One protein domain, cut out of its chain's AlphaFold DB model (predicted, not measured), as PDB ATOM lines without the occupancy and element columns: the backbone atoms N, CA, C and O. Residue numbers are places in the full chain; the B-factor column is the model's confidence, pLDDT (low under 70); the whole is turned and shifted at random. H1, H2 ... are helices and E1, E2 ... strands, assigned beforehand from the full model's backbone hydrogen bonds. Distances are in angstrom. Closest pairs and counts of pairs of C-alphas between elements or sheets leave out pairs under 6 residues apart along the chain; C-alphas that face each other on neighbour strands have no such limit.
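AT A GLANCE: This is residues 161 to 181 and 302 to 363 of the 363 residues of an uncharacterized protein of candidate division WWE3 bacterium GW2011_GWB1_41_6 (UniProt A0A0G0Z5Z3). A long, twisted hairpin of two strands, E2 and E3, makes the long axis, with the short strands E1 and E4 beside the end away from its turn, so that the four form one sheet. The helix H1 packs over one face of this sheet, and the small helix H2 is over the opposite face, nearer the turn between E2 and E3. The printed part has 83 residues, with two named helices and four named strands in the order H1, E1, E2, E3, E4, H2. The antiparallel sheet has the order E1, E2, E3, E4, and the class is mixed, helices and strands. The whole is compact, with a radius of gyration of the C-alphas of 13.6 A, but elongated in outline, with spans of 41 by 24 by 20 A.

HOW THE PARTS SIT: H1, residues 164 to 173, is on the sheet at a height of 8.8 A, over E3, residues 329 to 340. Five of its C-alphas fall on E3, and 2 fall on E2, residues 313 to 325, only just too few for it to lie over E2 as well. On the local plane H1 and E3 stand at 43 degrees, slantwise. The closest C-alphas of H1 and E3 are those of Ala 167 and Val 339, 6.7 A apart. Residues 179 to 180 pair antiparallel with residues 319 to 320 of E2. E1, residues 304 to 307, forms a hairpin with E2; N 306 and O 314 are within hydrogen-bond range at 2.8 A. E2 and E3 form the next hairpin, with N 317 and O 337 at 2.7 A. E2 bends by 52 degrees at residue 318, and E3 by 52 degrees at residue 334. E4, residues 346 to 351, forms a hairpin with E3, with N 338 and O 348 at 2.8 A. These strands make a meander, each the antiparallel neighbour of the one before. H2, residues 355 to 359, is on the opposite face from H1, at a height of 8.5 A, and only just over E2, on which 3 of its C-alphas fall. In H1 and H2 every O i to N i+4 pair is within hydrogen-bond range.

IN THESE COORDINATES: H1 begins at C-alpha 164, (25.180, 29.548, 37.809), and is 14.2 A long. E1 is 10.0 A long, E2 34.6 A, E3 32.6 A and E4 13.9 A. E2 ends at C-alpha 325, (4.919, 39.717, 16.385). H2 ends at C-alpha 359, (7.152, 45.773, 21.575).

THE WHOLE: The two C-alphas farthest apart, those of Gly 311 and Val 328, are 42.1 A apart. Residues 182 to 301 are not printed, and C-alphas 181 and 302 are 6.4 A apart across this cut, which lies in the link from H1 to E1. The links printed whole are tight. The mean pLDDT of the printed part is 81.9, and it is under 70 at residue 327 and residues 352 to 363.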
ATOM      1  N   SER A 161      25.775  32.373  46.996       87.38
ATOM      2  CA  SER A 161      24.787  31.413  47.505       87.38
ATOM      3  C   SER A 161      23.972  30.755  46.388       87.38
ATOM      4  O   SER A 161      23.478  29.642  46.549       87.38
ATOM      5  N   VAL A 162      23.819  31.424  45.243       87.50
ATOM      6  CA  VAL A 162      23.112  30.889  44.076       87.50
ATOM      7  C   VAL A 162      24.125  30.553  43.001       87.50
ATOM      8  O   VAL A 162      24.794  31.438  42.489       87.50
ATOM      9  N   MET A 163      24.215  29.277  42.637       85.88
ATOM     10  CA  MET A 163      25.125  28.820  41.591       85.88
ATOM     11  C   MET A 163      24.630  29.165  40.176       85.88
ATOM     12  O   MET A 163      23.436  29.424  39.970       85.88
ATOM     13  N   PRO A 164      25.524  29.145  39.168       82.38
ATOM     14  CA  PRO A 164      25.180  29.548  37.809       82.38
ATOM     15  C   PRO A 164      24.036  28.781  37.155       82.38
ATOM     16  O   PRO A 164      23.200  29.371  36.472       82.38
ATOM     17  N   ASP A 165      23.994  27.463  37.341       82.38
ATOM     18  CA  ASP A 165      22.962  26.611  36.756       82.38
ATOM     19  C   ASP A 165      21.583  26.956  37.332       82.38
ATOM     20  O   ASP A 165      20.599  27.057  36.595       82.38
ATOM     21  N   LYS A 166      21.524  27.225  38.639       86.88
ATOM     22  CA  LYS A 166      20.320  27.636  39.344       86.88
ATOM     23  C   LYS A 166      19.863  29.025  38.911       86.88
ATOM     24  O   LYS A 166      18.669  29.214  38.688       86.88
ATOM     25  N   ALA A 167      20.786  29.968  38.737       88.06
ATOM     26  CA  ALA A 167      20.473  31.301  38.223       88.06
ATOM     27  C   ALA A 167      19.861  31.232  36.812       88.06
ATOM     28  O   ALA A 167      18.819  31.836  36.559       88.06
ATOM     29  N   VAL A 168      20.449  30.429  35.917       88.56
ATOM     30  CA  VAL A 168      19.909  30.185  34.569       88.56
ATOM     31  C   VAL A 168      18.520  29.550  34.635       88.56
ATOM     32  O   VAL A 168      17.592  30.036  33.991       88.56
ATOM     33  N   GLN A 169      18.345  28.503  35.446       87.56
ATOM     34  CA  GLN A 169      17.047  27.847  35.621       87.56
ATOM     35  C   GLN A 169      15.974  28.818  36.111       87.56
ATOM     36  O   GLN A 169      14.856  28.775  35.607       87.56
ATOM     37  N   ASN A 170      16.305  29.700  37.058       89.06
ATOM     38  CA  ASN A 170      15.366  30.703  37.551       89.06
ATOM     39  C   ASN A 170      14.910  31.641  36.422       89.06
ATOM     40  O   ASN A 170      13.726  31.955  36.353       89.06
ATOM     41  N   MET A 171      15.806  32.051  35.515       89.88
ATOM     42  CA  MET A 171      15.450  32.941  34.398       89.88
ATOM     43  C   MET A 171      14.565  32.266  33.353       89.88
ATOM     44  O   MET A 171      13.619  32.883  32.863       89.88
ATOM     45  N   LEU A 172      14.842  30.997  33.049       88.75
ATOM     46  CA  LEU A 172      14.020  30.203  32.136       88.75
ATOM     47  C   LEU A 172      12.642  29.910  32.749       88.75
ATOM     48  O   LEU A 172      11.614  30.092  32.107       88.75
ATOM     49  N   ALA A 173      12.603  29.514  34.025       87.50
ATOM     50  CA  ALA A 173      11.362  29.203  34.733       87.50
ATOM     51  C   ALA A 173      10.479  30.440  34.964       87.50
ATOM     52  O   ALA A 173       9.256  30.332  34.949       87.50
ATOM     53  N   ALA A 174      11.089  31.614  35.152       89.06
ATOM     54  CA  ALA A 174      10.385  32.888  35.263       89.06
ATOM     55  C   ALA A 174       9.966  33.474  33.901       89.06
ATOM     56  O   ALA A 174       9.423  34.577  33.868       89.06
ATOM     57  N   ASN A 175      10.211  32.763  32.789       87.38
ATOM     58  CA  ASN A 175       9.904  33.207  31.426       87.38
ATOM     59  C   ASN A 175      10.586  34.542  31.047       87.38
ATOM     60  O   ASN A 175      10.106  35.288  30.192       87.38
ATOM     61  N   VAL A 176      11.703  34.865  31.708       89.38
ATOM     62  CA  VAL A 176      12.501  36.071  31.438       89.38
ATOM     63  C   VAL A 176      13.319  35.883  30.159       89.38
ATOM     64  O   VAL A 176      13.455  36.811  29.358       89.38
ATOM     65  N   LEU A 177      13.827  34.666  29.974       87.75
ATOM     66  CA  LEU A 177      14.526  34.182  28.790       87.75
ATOM     67  C   LEU A 177      13.898  32.852  28.373       87.75
ATOM     68  O   LEU A 177      13.497  32.071  29.232       87.75
ATOM     69  N   ASP A 178      13.880  32.573  27.075       86.19
ATOM     70  CA  ASP A 178      13.526  31.245  26.554       86.19
ATOM     71  C   ASP A 178      14.784  30.418  26.256       86.19
ATOM     72  O   ASP A 178      14.774  29.189  26.310       86.19
ATOM     73  N   GLN A 179      15.896  31.105  25.978       85.69
ATOM     74  CA  GLN A 179      17.192  30.514  25.669       85.69
ATOM     75  C   GLN A 179      18.331  31.368  26.247       85.69
ATOM     76  O   GLN A 179      18.241  32.592  26.299       85.69
ATOM     77  N   VAL A 180      19.427  30.719  26.650       83.19
ATOM     78  CA  VAL A 180      20.670  31.361  27.119       83.19
ATOM     79  C   VAL A 180      21.807  31.176  26.108       83.19
ATOM     80  O   VAL A 180      21.838  30.168  25.403       83.19
ATOM     81  N   GLY A 181      22.748  32.122  26.054       73.25
ATOM     82  CA  GLY A 181      23.895  32.118  25.132       73.25
ATOM     83  C   GLY A 181      23.612  32.713  23.746       73.25
ATOM     84  O   GLY A 181      24.247  32.325  22.772       73.25
ATOM     85  N   PHE A 302      29.077  34.523  26.686       71.69
ATOM     86  CA  PHE A 302      29.440  33.849  27.931       71.69
ATOM     87  C   PHE A 302      28.683  34.427  29.127       71.69
ATOM     88  O   PHE A 302      28.561  35.643  29.279       71.69
ATOM     89  N   ILE A 303      28.238  33.556  30.036       85.94
ATOM     90  CA  ILE A 303      27.745  34.019  31.336       85.94
ATOM     91  C   ILE A 303      28.949  34.531  32.129       85.94
ATOM     92  O   ILE A 303      29.943  33.819  32.299       85.94
ATOM     93  N   SER A 304      28.856  35.761  32.627       88.44
ATOM     94  CA  SER A 304      29.933  36.396  33.385       88.44
ATOM     95  C   SER A 304      29.475  36.827  34.770       88.44
ATOM     96  O   SER A 304      28.340  37.260  34.961       88.44
ATOM     97  N   LEU A 305      30.361  36.706  35.754       87.62
ATOM     98  CA  LEU A 305      30.139  37.258  37.084       87.62
ATOM     99  C   LEU A 305      30.590  38.721  37.089       87.62
ATOM    100  O   LEU A 305      31.743  39.027  36.784       87.62
ATOM    101  N   THR A 306      29.683  39.622  37.446       90.06
ATOM    102  CA  THR A 306      29.893  41.069  37.446       90.06
ATOM    103  C   THR A 306      29.355  41.707  38.726       90.06
ATOM    104  O   THR A 306      28.705  41.066  39.550       90.06
ATOM    105  N   THR A 307      29.649  42.988  38.919       88.06
ATOM    106  CA  THR A 307      29.074  43.805  39.989       88.06
ATOM    107  C   THR A 307      28.232  44.911  39.362       88.06
ATOM    108  O   THR A 307      28.673  45.596  38.442       88.06
ATOM    109  N   THR A 308      27.007  45.085  39.851       84.88
ATOM    110  CA  THR A 308      26.112  46.175  39.428       84.88
ATOM    111  C   THR A 308      26.620  47.537  39.913       84.88
ATOM    112  O   THR A 308      27.435  47.618  40.832       84.88
ATOM    113  N   LYS A 309      26.073  48.637  39.373       80.31
ATOM    114  CA  LYS A 309      26.390  50.015  39.815       80.31
ATOM    115  C   LYS A 309      26.196  50.234  41.325       80.31
ATOM    116  O   LYS A 309      26.855  51.085  41.909       80.31
ATOM    117  N   ASN A 310      25.331  49.437  41.951       82.12
ATOM    118  CA  ASN A 310      25.019  49.496  43.379       82.12
ATOM    119  C   ASN A 310      25.895  48.562  44.238       82.12
ATOM    120  O   ASN A 310      25.586  48.345  45.406       82.12
ATOM    121  N   GLY A 311      26.940  47.947  43.672       84.56
ATOM    122  CA  GLY A 311      27.836  47.051  44.409       84.56
ATOM    123  C   GLY A 311      27.278  45.646  44.666       84.56
ATOM    124  O   GLY A 311      27.881  44.884  45.421       84.56
ATOM    125  N   LYS A 312      26.130  45.280  44.070       90.50
ATOM    126  CA  LYS A 312      25.578  43.917  44.181       90.50
ATOM    127  C   LYS A 312      26.268  42.976  43.201       90.50
ATOM    128  O   LYS A 312      26.398  43.332  42.026       90.50
ATOM    129  N   LEU A 313      26.650  41.791  43.672       91.94
ATOM    130  CA  LEU A 313      27.230  40.724  42.860       91.94
ATOM    131  C   LEU A 313      26.140  40.052  42.014       91.94
ATOM    132  O   LEU A 313      25.093  39.670  42.540       91.94
ATOM    133  N   GLY A 314      26.379  39.882  40.715       92.81
ATOM    134  CA  GLY A 314      25.409  39.239  39.839       92.81
ATOM    135  C   GLY A 314      26.001  38.552  38.615       92.81
ATOM    136  O   GLY A 314      27.090  38.876  38.153       92.81
ATOM    137  N   TYR A 315      25.256  37.591  38.082       91.94
ATOM    138  CA  TYR A 315      25.518  36.914  36.822       91.94
ATOM    139  C   TYR A 315      24.901  37.701  35.675       91.94
ATOM    140  O   TYR A 315      23.680  37.825  35.622       91.94
ATOM    141  N   LYS A 316      25.721  38.185  34.741       92.31
ATOM    142  CA  LYS A 316      25.256  38.682  33.446       92.31
ATOM    143  C   LYS A 316      25.061  37.483  32.521       92.31
ATOM    144  O   LYS A 316      26.028  36.832  32.128       92.31
ATOM    145  N   ILE A 317      23.802  37.183  32.224       91.25
ATOM    146  CA  ILE A 317      23.339  36.058  31.418       91.25
ATOM    147  C   ILE A 317      22.833  36.614  30.079       91.25
ATOM    148  O   ILE A 317      21.749  37.206  30.040       91.25
ATOM    149  N   PRO A 318      23.590  36.441  28.986       88.25
ATOM    150  CA  PRO A 318      23.097  36.742  27.649       88.25
ATOM    151  C   PRO A 318      22.075  35.687  27.219       88.25
ATOM    152  O   PRO A 318      22.249  34.490  27.472       88.25
ATOM    153  N   GLY A 319      21.002  36.100  26.550       87.94
ATOM    154  CA  GLY A 319      19.946  35.189  26.123       87.94
ATOM    155  C   GLY A 319      18.995  35.771  25.089       87.94
ATOM    156  O   GLY A 319      19.157  36.895  24.617       87.94
ATOM    157  N   VAL A 320      17.999  34.969  24.727       86.81
ATOM    158  CA  VAL A 320      16.956  35.316  23.760       86.81
ATOM    159  C   VAL A 320      15.589  35.054  24.385       86.81
ATOM    160  O   VAL A 320      15.375  34.029  25.039       86.81
ATOM    161  N   LYS A 321      14.665  35.989  24.170       89.31
ATOM    162  CA  LYS A 321      13.231  35.837  24.410       89.31
ATOM    163  C   LYS A 321      12.518  35.859  23.063       89.31
ATOM    164  O   LYS A 321      12.744  36.775  22.280       89.31
ATOM    165  N   TYR A 322      11.662  34.890  22.794       86.88
ATOM    166  CA  TYR A 322      10.792  34.911  21.628       86.88
ATOM    167  C   TYR A 322       9.491  35.616  21.997       86.88
ATOM    168  O   TYR A 322       8.790  35.202  22.921       86.88
ATOM    169  N   GLU A 323       9.174  36.682  21.268       84.62
ATOM    170  CA  GLU A 323       7.901  37.390  21.400       84.62
ATOM    171  C   GLU A 323       7.085  37.245  20.121       84.62
ATOM    172  O   GLU A 323       7.623  37.163  19.013       84.62
ATOM    173  N   LYS A 324       5.759  37.205  20.265       82.50
ATOM    174  CA  LYS A 324       4.862  37.101  19.114       82.50
ATOM    175  C   LYS A 324       4.685  38.465  18.470       82.50
ATOM    176  O   LYS A 324       4.004  39.334  19.002       82.50
ATOM    177  N   PHE A 325       5.214  38.609  17.269       78.81
ATOM    178  CA  PHE A 325       4.919  39.717  16.385       78.81
ATOM    179  C   PHE A 325       3.729  39.366  15.483       78.81
ATOM    180  O   PHE A 325       3.726  38.340  14.794       78.81
ATOM    181  N   LEU A 326       2.698  40.219  15.497       78.88
ATOM    182  CA  LEU A 326       1.476  40.077  14.691       78.88
ATOM    183  C   LEU A 326       0.801  38.697  14.818       78.88
ATOM    184  O   LEU A 326       0.391  38.120  13.815       78.88
ATOM    185  N   TRP A 327       0.711  38.153  16.040       69.81
ATOM    186  CA  TRP A 327       0.102  36.854  16.404       69.81
ATOM    187  C   TRP A 327       0.692  35.592  15.731       69.81
ATOM    188  O   TRP A 327       0.532  34.491  16.262       69.81
ATOM    189  N   VAL A 328       1.412  35.727  14.616       77.94
ATOM    190  CA  VAL A 328       1.794  34.625  13.721       77.94
ATOM    191  C   VAL A 328       3.303  34.366  13.715       77.94
ATOM    192  O   VAL A 328       3.709  33.234  13.465       77.94
ATOM    193  N   TYR A 329       4.140  35.365  14.017       80.62
ATOM    194  CA  TYR A 329       5.595  35.241  13.898       80.62
ATOM    195  C   TYR A 329       6.281  35.379  15.256       80.62
ATOM    196  O   TYR A 329       6.145  36.400  15.918       80.62
ATOM    197  N   GLU A 330       7.042  34.368  15.668       83.56
ATOM    198  CA  GLU A 330       7.911  34.462  16.845       83.56
ATOM    199  C   GLU A 330       9.209  35.167  16.453       83.56
ATOM    200  O   GLU A 330       9.987  34.667  15.638       83.56
ATOM    201  N   VAL A 331       9.427  36.357  17.007       83.94
ATOM    202  CA  VAL A 331      10.612  37.169  16.743       83.94
ATOM    203  C   VAL A 331      11.582  37.013  17.915       83.94
ATOM    204  O   VAL A 331      11.193  37.263  19.059       83.94
ATOM    205  N   PRO A 332      12.841  36.606  17.664       83.50
ATOM    206  CA  PRO A 332      13.855  36.516  18.704       83.50
ATOM    207  C   PRO A 332      14.313  37.915  19.131       83.50
ATOM    208  O   PRO A 332      14.831  38.688  18.324       83.50
ATOM    209  N   LEU A 333      14.165  38.217  20.417       84.69
ATOM    210  CA  LEU A 333      14.649  39.429  21.064       84.69
ATOM    211  C   LEU A 333      15.846  39.079  21.947       84.69
ATOM    212  O   LEU A 333      15.721  38.347  22.930       84.69
ATOM    213  N   GLU A 334      17.013  39.603  21.595       85.00
ATOM    214  CA  GLU A 334      18.228  39.440  22.392       85.00
ATOM    215  C   GLU A 334      18.132  40.290  23.668       85.00
ATOM    216  O   GLU A 334      17.745  41.463  23.629       85.00
ATOM    217  N   ARG A 335      18.447  39.683  24.818       86.94
ATOM    218  CA  ARG A 335      18.382  40.319  26.138       86.94
ATOM    219  C   ARG A 335      19.607  39.953  26.964       86.94
ATOM    220  O   ARG A 335      20.015  38.793  27.010       86.94
ATOM    221  N   ASN A 336      20.133  40.939  27.677       89.44
ATOM    222  CA  ASN A 336      21.160  40.735  28.687       89.44
ATOM    223  C   ASN A 336      20.529  40.886  30.067       89.44
ATOM    224  O   ASN A 336      19.996  41.941  30.414       89.44
ATOM    225  N   VAL A 337      20.575  39.818  30.855       92.25
ATOM    226  CA  VAL A 337      19.890  39.745  32.144       92.25
ATOM    227  C   VAL A 337      20.917  39.632  33.258       92.25
ATOM    228  O   VAL A 337      21.777  38.761  33.208       92.25
ATOM    229  N   THR A 338      20.831  40.486  34.274       92.94
ATOM    230  CA  THR A 338      21.695  40.407  35.456       92.94
ATOM    231  C   THR A 338      20.926  39.822  36.632       92.94
ATOM    232  O   THR A 338      19.938  40.405  37.075       92.94
ATOM    233  N   VAL A 339      21.392  38.694  37.165       93.69
ATOM    234  CA  VAL A 339      20.768  37.969  38.286       93.69
ATOM    235  C   VAL A 339      21.672  38.014  39.507       93.69
ATOM    236  O   VAL A 339      22.869  37.802  39.384       93.69
ATOM    237  N   SER A 340      21.126  38.255  40.693       93.38
ATOM    238  CA  SER A 340      21.873  38.267  41.951       93.38
ATOM    239  C   SER A 340      22.528  36.913  42.232       93.38
ATOM    240  O   SER A 340      21.842  35.891  42.261       93.38
ATOM    241  N   ALA A 341      23.836  36.904  42.487       90.38
ATOM    242  CA  ALA A 341      24.555  35.692  42.892       90.38
ATOM    243  C   ALA A 341      24.311  35.322  44.370       90.38
ATOM    244  O   ALA A 341      24.579  34.197  44.784       90.38
ATOM    245  N   GLU A 342      23.774  36.259  45.156       87.94
ATOM    246  CA  GLU A 342      23.424  36.058  46.568       87.94
ATOM    247  C   GLU A 342      21.990  35.530  46.721       87.94
ATOM    248  O   GLU A 342      21.731  34.633  47.516       87.94
ATOM    249  N   THR A 343      21.041  36.079  45.955       90.00
ATOM    250  CA  THR A 343      19.601  35.823  46.159       90.00
ATOM    251  C   THR A 343      18.929  35.107  44.993       90.00
ATOM    252  O   THR A 343      17.856  34.536  45.158       90.00
ATOM    253  N   GLY A 344      19.532  35.123  43.801       88.44
ATOM    254  CA  GLY A 344      18.924  34.580  42.584       88.44
ATOM    255  C   GLY A 344      17.836  35.470  41.975       88.44
ATOM    256  O   GLY A 344      17.168  35.044  41.033       88.44
ATOM    257  N   GLU A 345      17.648  36.684  42.499       90.50
ATOM    258  CA  GLU A 345      16.675  37.662  42.005       90.50
ATOM    259  C   GLU A 345      17.176  38.402  40.762       90.50
ATOM    260  O   GLU A 345      18.372  38.646  40.597       90.50
ATOM    261  N   LEU A 346      16.245  38.824  39.907       91.75
ATOM    262  CA  LEU A 346      16.535  39.679  38.760       91.75
ATOM    263  C   LEU A 346      16.922  41.093  39.230       91.75
ATOM    264  O   LEU A 346      16.126  41.771  39.877       91.75
ATOM    265  N   LEU A 347      18.134  41.540  38.894       91.06
ATOM    266  CA  LEU A 347      18.657  42.861  39.261       91.06
ATOM    267  C   LEU A 347      18.494  43.891  38.142       91.06
ATOM    268  O   LEU A 347      18.111  45.026  38.407       91.06
ATOM    269  N   GLU A 348      18.821  43.510  36.909       88.12
ATOM    270  CA  GLU A 348      18.809  44.406  35.751       88.12
ATOM    271  C   GLU A 348      18.468  43.616  34.487       88.12
ATOM    272  O   GLU A 348      18.819  42.441  34.362       88.12
ATOM    273  N   MET A 349      17.778  44.260  33.551       89.06
ATOM    274  CA  MET A 349      17.475  43.706  32.236       89.06
ATOM    275  C   MET A 349      17.763  44.776  31.188       89.06
ATOM    276  O   MET A 349      17.095  45.807  31.152       89.06
ATOM    277  N   GLU A 350      18.753  44.524  30.338       83.06
ATOM    278  CA  GLU A 350      19.078  45.364  29.189       83.06
ATOM    279  C   GLU A 350      18.439  44.740  27.940       83.06
ATOM    280  O   GLU A 350      18.726  43.590  27.588       83.06
ATOM    281  N   GLN A 351      17.563  45.493  27.275       73.31
ATOM    282  CA  GLN A 351      17.022  45.146  25.961       73.31
ATOM    283  C   GLN A 351      17.604  46.113  24.921       73.31
ATOM    284  O   GLN A 351      17.675  47.318  25.169       73.31
ATOM    285  N   SER A 352      18.042  45.605  23.769       61.50
ATOM    286  CA  SER A 352      18.598  46.442  22.699       61.50
ATOM    287  C   SER A 352      17.528  47.388  22.147       61.50
ATOM    288  O   SER A 352      16.455  46.952  21.772       61.50
ATOM    289  N   PHE A 353      17.808  48.691  22.054       49.91
ATOM    290  CA  PHE A 353      16.823  49.750  21.758       49.91
ATOM    291  C   PHE A 353      15.928  49.550  20.513       49.91
ATOM    292  O   PHE A 353      14.862  50.161  20.433       49.91
ATOM    293  N   THR A 354      16.303  48.694  19.560       51.41
ATOM    294  CA  THR A 354      15.458  48.302  18.419       51.41
ATOM    295  C   THR A 354      14.265  47.416  18.811       51.41
ATOM    296  O   THR A 354      13.265  47.411  18.094       51.41
ATOM    297  N   THR A 355      14.303  46.726  19.958       53.25
ATOM    298  CA  THR A 355      13.207  45.871  20.452       53.25
ATOM    299  C   THR A 355      12.055  46.662  21.067       53.25
ATOM    300  O   THR A 355      10.916  46.230  20.949       53.25
ATOM    301  N   ASN A 356      12.301  47.858  21.616       55.09
ATOM    302  CA  ASN A 356      11.239  48.722  22.165       55.09
ATOM    303  C   ASN A 356      10.237  49.191  21.094       55.09
ATOM    304  O   ASN A 356       9.076  49.445  21.397       55.09
ATOM    305  N   ILE A 357      10.678  49.312  19.837       57.50
ATOM    306  CA  ILE A 357       9.804  49.688  18.716       57.50
ATOM    307  C   ILE A 357       8.938  48.497  18.288       57.50
ATOM    308  O   ILE A 357       7.779  48.688  17.931       57.50
ATOM    309  N   VAL A 358       9.473  47.274  18.351       58.69
ATOM    310  CA  VAL A 358       8.715  46.050  18.047       58.69
ATOM    311  C   VAL A 358       7.675  45.777  19.140       58.69
ATOM    312  O   VAL A 358       6.531  45.492  18.803       58.69
ATOM    313  N   ASP A 359       8.036  45.968  20.413       53.97
ATOM    314  CA  ASP A 359       7.152  45.773  21.575       53.97
ATOM    315  C   ASP A 359       6.009  46.812  21.627       53.97
ATOM    316  O   ASP A 359       4.873  46.512  21.985       53.97
ATOM    317  N   ALA A 360       6.268  48.046  21.172       59.97
ATOM    318  CA  ALA A 360       5.249  49.094  21.053       59.97
ATOM    319  C   ALA A 360       4.290  48.912  19.857       59.97
ATOM    320  O   ALA A 360       3.278  49.608  19.772       59.97
ATOM    321  N   LEU A 361       4.614  48.021  18.913       53.78
ATOM    322  CA  LEU A 361       3.809  47.735  17.719       53.78
ATOM    323  C   LEU A 361       3.150  46.346  17.762       53.78
ATOM    324  O   LEU A 361       2.293  46.056  16.924       53.78
ATOM    325  N   SER A 362       3.506  45.505  18.735       53.19
ATOM    326  CA  SER A 362       2.802  44.267  19.072       53.19
ATOM    327  C   SER A 362       1.598  44.564  19.970       53.19
ATOM    328  O   SER A 362       1.663  44.401  21.187       53.19
ATOM    329  N   PHE A 363       0.508  45.042  19.368       53.97
ATOM    330  CA  PHE A 363      -0.813  45.100  20.009       53.97
ATOM    331  C   PHE A 363      -1.551  43.762  19.926       53.97
ATOM    332  O   PHE A 363      -1.376  43.054  18.904       53.97
TER     333      PHE A 363